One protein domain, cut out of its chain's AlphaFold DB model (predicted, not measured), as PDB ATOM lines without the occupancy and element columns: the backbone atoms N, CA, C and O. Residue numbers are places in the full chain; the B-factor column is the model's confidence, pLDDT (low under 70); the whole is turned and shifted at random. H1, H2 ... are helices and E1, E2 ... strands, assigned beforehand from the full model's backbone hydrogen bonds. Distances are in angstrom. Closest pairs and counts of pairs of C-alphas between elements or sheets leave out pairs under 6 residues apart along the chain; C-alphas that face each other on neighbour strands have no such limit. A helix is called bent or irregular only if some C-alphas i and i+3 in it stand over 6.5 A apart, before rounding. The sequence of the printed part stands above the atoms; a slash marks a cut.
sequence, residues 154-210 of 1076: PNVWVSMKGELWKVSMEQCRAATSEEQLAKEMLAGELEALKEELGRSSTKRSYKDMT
ATOM      1  N   PRO A 154      25.042 -22.093  27.744       68.12
ATOM      2  CA  PRO A 154      24.296 -22.431  26.526       68.12
ATOM      3  C   PRO A 154      22.778 -22.608  26.746       68.12
ATOM      4  O   PRO A 154      22.052 -22.839  25.780       68.12
ATOM      5  N   ASN A 155      22.293 -22.539  27.993       81.69
ATOM      6  CA  ASN A 155      20.880 -22.720  28.332       81.69
ATOM      7  C   ASN A 155      20.226 -21.389  28.722       81.69
ATOM      8  O   ASN A 155      20.841 -20.536  29.360       81.69
ATOM      9  N   VAL A 156      18.946 -21.250  28.404       84.38
ATOM     10  CA  VAL A 156      18.095 -20.106  28.719       84.38
ATOM     11  C   VAL A 156      16.910 -20.591  29.546       84.38
ATOM     12  O   VAL A 156      16.241 -21.567  29.205       84.38
ATOM     13  N   TRP A 157      16.648 -19.900  30.647       84.69
ATOM     14  CA  TRP A 157      15.481 -20.114  31.487       84.69
ATOM     15  C   TRP A 157      14.367 -19.178  31.030       84.69
ATOM     16  O   TRP A 157      14.500 -17.959  31.129       84.69
ATOM     17  N   VAL A 158      13.277 -19.748  30.526       85.88
ATOM     18  CA  VAL A 158      12.144 -19.019  29.947       85.88
ATOM     19  C   VAL A 158      10.896 -19.262  30.792       85.88
ATOM     20  O   VAL A 158      10.566 -20.403  31.122       85.88
ATOM     21  N   SER A 159      10.183 -18.193  31.145       84.12
ATOM     22  CA  SER A 159       8.851 -18.283  31.742       84.12
ATOM     23  C   SER A 159       7.800 -18.404  30.647       84.12
ATOM     24  O   SER A 159       7.624 -17.484  29.850       84.12
ATOM     25  N   MET A 160       7.094 -19.530  30.625       80.00
ATOM     26  CA  MET A 160       6.057 -19.852  29.647       80.00
ATOM     27  C   MET A 160       4.718 -19.983  30.376       80.00
ATOM     28  O   MET A 160       4.467 -20.993  31.029       80.00
ATOM     29  N   LYS A 161       3.860 -18.953  30.308       71.88
ATOM     30  CA  LYS A 161       2.524 -18.935  30.952       71.88
ATOM     31  C   LYS A 161       2.536 -19.331  32.446       71.88
ATOM     32  O   LYS A 161       1.640 -20.023  32.920       71.88
ATOM     33  N   GLY A 162       3.567 -18.907  33.185       64.25
ATOM     34  CA  GLY A 162       3.732 -19.194  34.618       64.25
ATOM     35  C   GLY A 162       4.521 -20.468  34.950       64.25
ATOM     36  O   GLY A 162       4.881 -20.661  36.109       64.25
ATOM     37  N   GLU A 163       4.860 -21.298  33.959       74.38
ATOM     38  CA  GLU A 163       5.767 -22.441  34.121       74.38
ATOM     39  C   GLU A 163       7.216 -22.053  33.804       74.38
ATOM     40  O   GLU A 163       7.474 -21.171  32.980       74.38
ATOM     41  N   LEU A 164       8.175 -22.730  34.443       79.69
ATOM     42  CA  LEU A 164       9.604 -22.483  34.245       79.69
ATOM     43  C   LEU A 164      10.201 -23.537  33.308       79.69
ATOM     44  O   LEU A 164      10.245 -24.725  33.645       79.69
ATOM     45  N   TRP A 165      10.650 -23.102  32.133       86.19
ATOM     46  CA  TRP A 165      11.227 -23.964  31.106       86.19
ATOM     47  C   TRP A 165      12.726 -23.696  30.987       86.19
ATOM     48  O   TRP A 165      13.147 -22.549  30.860       86.19
ATOM     49  N   LYS A 166      13.541 -24.752  31.008       85.75
ATOM     50  CA  LYS A 166      14.971 -24.667  30.692       85.75
ATOM     51  C   LYS A 166      15.185 -25.148  29.267       85.75
ATOM     52  O   LYS A 166      14.872 -26.291  28.955       85.75
ATOM     53  N   VAL A 167      15.700 -24.272  28.421       84.12
ATOM     54  CA  VAL A 167      15.730 -24.430  26.965       84.12
ATOM     55  C   VAL A 167      17.155 -24.170  26.471       84.12
ATOM     56  O   VAL A 167      17.872 -23.379  27.073       84.12
ATOM     57  N   SER A 168      17.610 -24.836  25.410       80.75
ATOM     58  CA  SER A 168      18.880 -24.474  24.755       80.75
ATOM     59  C   SER A 168      18.738 -23.130  24.029       80.75
ATOM     60  O   SER A 168      17.682 -22.864  23.461       80.75
ATOM     61  N   MET A 169      19.787 -22.298  23.964       76.75
ATOM     62  CA  MET A 169      19.761 -21.063  23.153       76.75
ATOM     63  C   MET A 169      19.337 -21.317  21.698       76.75
ATOM     64  O   MET A 169      18.635 -20.504  21.113       76.75
ATOM     65  N   GLU A 170      19.712 -22.467  21.132       72.94
ATOM     66  CA  GLU A 170      19.394 -22.845  19.747       72.94
ATOM     67  C   GLU A 170      17.912 -23.229  19.545       72.94
ATOM     68  O   GLU A 170      17.433 -23.293  18.418       72.94
ATOM     69  N   GLN A 171      17.171 -23.484  20.626       79.19
ATOM     70  CA  GLN A 171      15.733 -23.785  20.595       79.19
ATOM     71  C   GLN A 171      14.866 -22.534  20.801       79.19
ATOM     72  O   GLN A 171      13.639 -22.639  20.794       79.19
ATOM     73  N   CYS A 172      15.475 -21.367  21.008       82.50
ATOM     74  CA  CYS A 172      14.780 -20.097  21.181       82.50
ATOM     75  C   CYS A 172      14.926 -19.233  19.924       82.50
ATOM     76  O   CYS A 172      15.962 -19.251  19.265       82.50
ATOM     77  N   ARG A 173      13.916 -18.412  19.627       85.75
ATOM     78  CA  ARG A 173      14.022 -17.273  18.702       85.75
ATOM     79  C   ARG A 173      13.441 -16.020  19.341       85.75
ATOM     80  O   ARG A 173      12.547 -16.126  20.182       85.75
ATOM     81  N   ALA A 174      13.911 -14.849  18.918       83.25
ATOM     82  CA  ALA A 174      13.295 -13.584  19.301       83.25
ATOM     83  C   ALA A 174      11.878 -13.487  18.705       83.25
ATOM     84  O   ALA A 174      11.607 -14.044  17.631       83.25
ATOM     85  N   ALA A 175      10.971 -12.822  19.419       82.50
ATOM     86  CA  ALA A 175       9.655 -12.483  18.885       82.50
ATOM     87  C   ALA A 175       9.803 -11.566  17.659       82.50
ATOM     88  O   ALA A 175      10.674 -10.696  17.632       82.50
ATOM     89  N   THR A 176       8.961 -11.757  16.643       81.94
ATOM     90  CA  THR A 176       8.878 -10.795  15.533       81.94
ATOM     91  C   THR A 176       8.216  -9.496  16.002       81.94
ATOM     92  O   THR A 176       7.542  -9.466  17.033       81.94
ATOM     93  N   SER A 177       8.379  -8.407  15.243       76.62
ATOM     94  CA  SER A 177       7.756  -7.110  15.555       76.62
ATOM     95  C   SER A 177       6.233  -7.213  15.702       76.62
ATOM     96  O   SER A 177       5.661  -6.617  16.612       76.62
ATOM     97  N   GLU A 178       5.585  -8.016  14.857       77.81
ATOM     98  CA  GLU A 178       4.143  -8.283  14.918       77.81
ATOM     99  C   GLU A 178       3.753  -9.104  16.157       77.81
ATOM    100  O   GLU A 178       2.790  -8.770  16.845       77.81
ATOM    101  N   GLU A 179       4.525 -10.142  16.501       80.06
ATOM    102  CA  GLU A 179       4.294 -10.960  17.701       80.06
ATOM    103  C   GLU A 179       4.502 -10.168  18.998       80.06
ATOM    104  O   GLU A 179       3.857 -10.446  20.014       80.06
ATOM    105  N   GLN A 180       5.399  -9.180  18.974       76.69
ATOM    106  CA  GLN A 180       5.657  -8.292  20.100       76.69
ATOM    107  C   GLN A 180       4.512  -7.292  20.304       76.69
ATOM    108  O   GLN A 180       4.038  -7.144  21.431       76.69
ATOM    109  N   LEU A 181       3.991  -6.707  19.223       75.69
ATOM    110  CA  LEU A 181       2.776  -5.883  19.237       75.69
ATOM    111  C   LEU A 181       1.552  -6.672  19.719       75.69
ATOM    112  O   LEU A 181       0.806  -6.202  20.575       75.69
ATOM    113  N   ALA A 182       1.374  -7.906  19.238       73.56
ATOM    114  CA  ALA A 182       0.279  -8.773  19.669       73.56
ATOM    115  C   ALA A 182       0.330  -9.071  21.178       73.56
ATOM    116  O   ALA A 182      -0.703  -9.086  21.847       73.56
ATOM    117  N   LYS A 183       1.532  -9.261  21.741       69.81
ATOM    118  CA  LYS A 183       1.723  -9.421  23.191       69.81
ATOM    119  C   LYS A 183       1.306  -8.168  23.960       69.81
ATOM    120  O   LYS A 183       0.676  -8.307  25.003       69.81
ATOM    121  N   GLU A 184       1.667  -6.979  23.483       73.25
ATOM    122  CA  GLU A 184       1.300  -5.709  24.127       73.25
ATOM    123  C   GLU A 184      -0.216  -5.479  24.097       73.25
ATOM    124  O   GLU A 184      -0.797  -5.100  25.111       73.25
ATOM    125  N   MET A 185      -0.873  -5.809  22.981       70.94
ATOM    126  CA  MET A 185      -2.332  -5.718  22.851       70.94
ATOM    127  C   MET A 185      -3.078  -6.710  23.756       70.94
ATOM    128  O   MET A 185      -4.126  -6.377  24.300       70.94
ATOM    129  N   LEU A 186      -2.530  -7.913  23.946       64.31
ATOM    130  CA  LEU A 186      -3.113  -8.968  24.784       64.31
ATOM    131  C   LEU A 186      -2.679  -8.894  26.258       64.31
ATOM    132  O   LEU A 186      -3.147  -9.695  27.067       64.31
ATOM    133  N   ALA A 187      -1.783  -7.973  26.629       64.31
ATOM    134  CA  ALA A 187      -1.166  -7.926  27.956       64.31
ATOM    135  C   ALA A 187      -2.196  -7.805  29.093       64.31
ATOM    136  O   ALA A 187      -2.051  -8.484  30.110       64.31
ATOM    137  N   GLY A 188      -3.262  -7.022  28.887       63.22
ATOM    138  CA  GLY A 188      -4.338  -6.848  29.868       63.22
ATOM    139  C   GLY A 188      -5.165  -8.119  30.105       63.22
ATOM    140  O   GLY A 188      -5.490  -8.445  31.244       63.22
ATOM    141  N   GLU A 189      -5.447  -8.893  29.054       58.25
ATOM    142  CA  GLU A 189      -6.144 -10.184  29.177       58.25
ATOM    143  C   GLU A 189      -5.241 -11.255  29.810       58.25
ATOM    144  O   GLU A 189      -5.696 -12.097  30.585       58.25
ATOM    145  N   LEU A 190      -3.936 -11.201  29.523       59.00
ATOM    146  CA  LEU A 190      -2.926 -12.122  30.047       59.00
ATOM    147  C   LEU A 190      -2.638 -11.894  31.539       59.00
ATOM    148  O   LEU A 190      -2.365 -12.860  32.252       59.00
ATOM    149  N   GLU A 191      -2.713 -10.650  32.019       62.19
ATOM    150  CA  GLU A 191      -2.632 -10.319  33.448       62.19
ATOM    151  C   GLU A 191      -3.832 -10.856  34.232       62.19
ATOM    152  O   GLU A 191      -3.629 -11.511  35.257       62.19
ATOM    153  N   ALA A 192      -5.053 -10.703  33.706       60.28
ATOM    154  CA  ALA A 192      -6.257 -11.279  34.308       60.28
ATOM    155  C   ALA A 192      -6.174 -12.818  34.406       60.28
ATOM    156  O   ALA A 192      -6.440 -13.410  35.454       60.28
ATOM    157  N   LEU A 193      -5.690 -13.476  33.346       55.78
ATOM    158  CA  LEU A 193      -5.476 -14.929  33.303       55.78
ATOM    159  C   LEU A 193      -4.357 -15.401  34.252       55.78
ATOM    160  O   LEU A 193      -4.401 -16.518  34.773       55.78
ATOM    161  N   LYS A 194      -3.339 -14.564  34.487       58.84
ATOM    162  CA  LYS A 194      -2.217 -14.835  35.402       58.84
ATOM    163  C   LYS A 194      -2.639 -14.725  36.869       58.84
ATOM    164  O   LYS A 194      -2.181 -15.533  37.678       58.84
ATOM    165  N   GLU A 195      -3.528 -13.790  37.208       63.09
ATOM    166  CA  GLU A 195      -4.154 -13.717  38.534       63.09
ATOM    167  C   GLU A 195      -5.069 -14.920  38.810       63.09
ATOM    168  O   GLU A 195      -5.011 -15.495  39.902       63.09
ATOM    169  N   GLU A 196      -5.850 -15.370  37.820       57.12
ATOM    170  CA  GLU A 196      -6.658 -16.592  37.937       57.12
ATOM    171  C   GLU A 196      -5.794 -17.854  38.090       57.12
ATOM    172  O   GLU A 196      -6.072 -18.694  38.954       57.12
ATOM    173  N   LEU A 197      -4.699 -17.981  37.326       56.00
ATOM    174  CA  LEU A 197      -3.758 -19.099  37.473       56.00
ATOM    175  C   LEU A 197      -3.011 -19.071  38.815       56.00
ATOM    176  O   LEU A 197      -2.716 -20.133  39.362       56.00
ATOM    177  N   GLY A 198      -2.722 -17.886  39.361       55.59
ATOM    178  CA  GLY A 198      -2.061 -17.713  40.657       55.59
ATOM    179  C   GLY A 198      -2.869 -18.250  41.846       55.59
ATOM    180  O   GLY A 198      -2.282 -18.603  42.871       55.59
ATOM    181  N   ARG A 199      -4.196 -18.381  41.700       60.31
ATOM    182  CA  ARG A 199      -5.093 -18.990  42.702       60.31
ATOM    183  C   ARG A 199      -5.099 -20.525  42.655       60.31
ATOM    184  O   ARG A 199      -5.493 -21.161  43.630       60.31
ATOM    185  N   SER A 200      -4.628 -21.137  41.567       52.38
ATOM    186  CA  SER A 200      -4.475 -22.591  41.434       52.38
ATOM    187  C   SER A 200      -3.075 -23.026  41.884       52.38
ATOM    188  O   SER A 200      -2.072 -22.744  41.233       52.38
ATOM    189  N   SER A 201      -2.972 -23.769  42.990       49.78
ATOM    190  CA  SER A 201      -1.683 -24.233  43.541       49.78
ATOM    191  C   SER A 201      -0.950 -25.281  42.680       49.78
ATOM    192  O   SER A 201       0.131 -25.740  43.047       49.78
ATOM    193  N   THR A 202      -1.513 -25.685  41.535       49.59
ATOM    194  CA  THR A 202      -1.161 -26.943  40.855       49.59
ATOM    195  C   THR A 202      -0.152 -26.801  39.699       49.59
ATOM    196  O   THR A 202       0.298 -27.817  39.179       49.59
ATOM    197  N   LYS A 203       0.267 -25.590  39.292       53.78
ATOM    198  CA  LYS A 203       1.136 -25.380  38.101       53.78
ATOM    199  C   LYS A 203       2.502 -24.719  38.358       53.78
ATOM    200  O   LYS A 203       3.015 -23.984  37.524       53.78
ATOM    201  N   ARG A 204       3.158 -25.014  39.484       55.81
ATOM    202  CA  ARG A 204       4.598 -24.709  39.663       55.81
ATOM    203  C   ARG A 204       5.471 -25.877  39.193       55.81
ATOM    204  O   ARG A 204       6.234 -26.438  39.973       55.81
ATOM    205  N   SER A 205       5.318 -26.298  37.939       62.00
ATOM    206  CA  SER A 205       6.131 -27.372  37.353       62.00
ATOM    207  C   SER A 205       7.349 -26.824  36.610       62.00
ATOM    208  O   SER A 205       7.270 -25.815  35.911       62.00
ATOM    209  N   TYR A 206       8.474 -27.523  36.754       74.88
ATOM    210  CA  TYR A 206       9.705 -27.302  35.997       74.88
ATOM    211  C   TYR A 206       9.757 -28.252  34.794       74.88
ATOM    212  O   TYR A 206       9.482 -29.447  34.946       74.88
ATOM    213  N   LYS A 207      10.133 -27.740  33.615       73.38
ATOM    214  CA  LYS A 207      10.279 -28.531  32.384       73.38
ATOM    215  C   LYS A 207      11.668 -28.321  31.773       73.38
ATOM    216  O   LYS A 207      11.995 -27.219  31.340       73.38
ATOM    217  N   ASP A 208      12.480 -29.379  31.731       75.25
ATOM    218  CA  ASP A 208      13.773 -29.375  31.032       75.25
ATOM    219  C   ASP A 208      13.574 -29.803  29.572       75.25
ATOM    220  O   ASP A 208      13.137 -30.923  29.302       75.25
ATOM    221  N   MET A 209      13.861 -28.890  28.649       70.19
ATOM    222  CA  MET A 209      13.709 -29.042  27.201       70.19
ATOM    223  C   MET A 209      15.061 -29.208  26.489       70.19
ATOM    224  O   MET A 209      15.093 -29.371  25.272       70.19
ATOM    225  N   THR A 210      16.181 -29.189  27.221       66.62
ATOM    226  CA  THR A 210      17.538 -29.173  26.638       66.62
ATOM    227  C   THR A 210      17.909 -30.431  25.842       66.62
ATOM    228  O   THR A 210      18.863 -30.402  25.067       66.62
TER     229      THR A 210
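This is residues 154 to 210 of the 1076 residues of the protein "Putative transposon protein" of Symbiodinium microadriaticum (UniProt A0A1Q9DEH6). The printed part is a flat, open ring: a small three-stranded sheet makes one side, and the chain runs out from it through the short strand E3 and the long bent helix H1, then returns to the sheet with E4. The middle of the ring is empty, and H1 arches round it without packing on the sheet. In the sheet the hairpin of E1 and E2 has E4 added beside E2, in the order E1, E2, E4, with mixed directions. The 57 printed residues hold one named helix and four named strands, along the chain E1, E2, E3, H1, E4, and the class is mixed, helices and strands. The whole is loose, with a radius of gyration of the C-alphas of 13.4 A and spans of 33 by 32 by 9 A.

E1, residues 155 to 160, and E2, residues 163 to 168, form a hairpin of antiparallel strands, with 150 degrees between their directions. N 156 and O 167, 2.7 A apart, and N 158 and O 165, 2.8 A apart, are within hydrogen-bond range. E3, residues 172 to 174, pairs with no named strand; E2 and E3 meet only through their link, and E1 and E3 are only just apart, at 8.2 A. H1, residues 177 to 198, was assigned as one helix by its hydrogen bonds but is bent: C-alphas 185 and 188 are 7.4 A apart. Its arms, H1a and H1b, stand at a steep tilt of 68 degrees, only just short of about perpendicular. In both arms every O i to N i+4 pair is within hydrogen-bond range. Neither arm is on the sheet. E4, residues 206 to 208, is the parallel neighbour of E2, at 15 degrees; N 166 and O 207 are 2.9 A apart, and N 207 and O 164 are 3.0 A apart. E1 and E4 are the edge strands and are apart.

E1 begins with C-alpha 155 at (20.880, -22.720, 28.332) and is 15.2 A long. E2 is 16.2 A long. E3 has three residues. H1a, residues 177 to 185, starts at (7.756, -7.110, 15.555) and is 12.5 A long. H1b, residues 188 to 198, is 15.5 A long. E4 has three residues and ends with C-alpha 208 at (13.773, -29.375, 31.032).

The C-alphas farthest apart, those of Ser 177 and Ser 201, are 34.1 A apart, while those of Pro 154 and Thr 210 are 9.5 A apart. Residues 176 to 182 and 184 to 189 stand free. The printed part has no cut. The link from H1 to E4 is short, with 7 residues, and the other three are tight. The mean pLDDT of the printed part is 70.8, and residues 186 to 205 are among the 24 under 70.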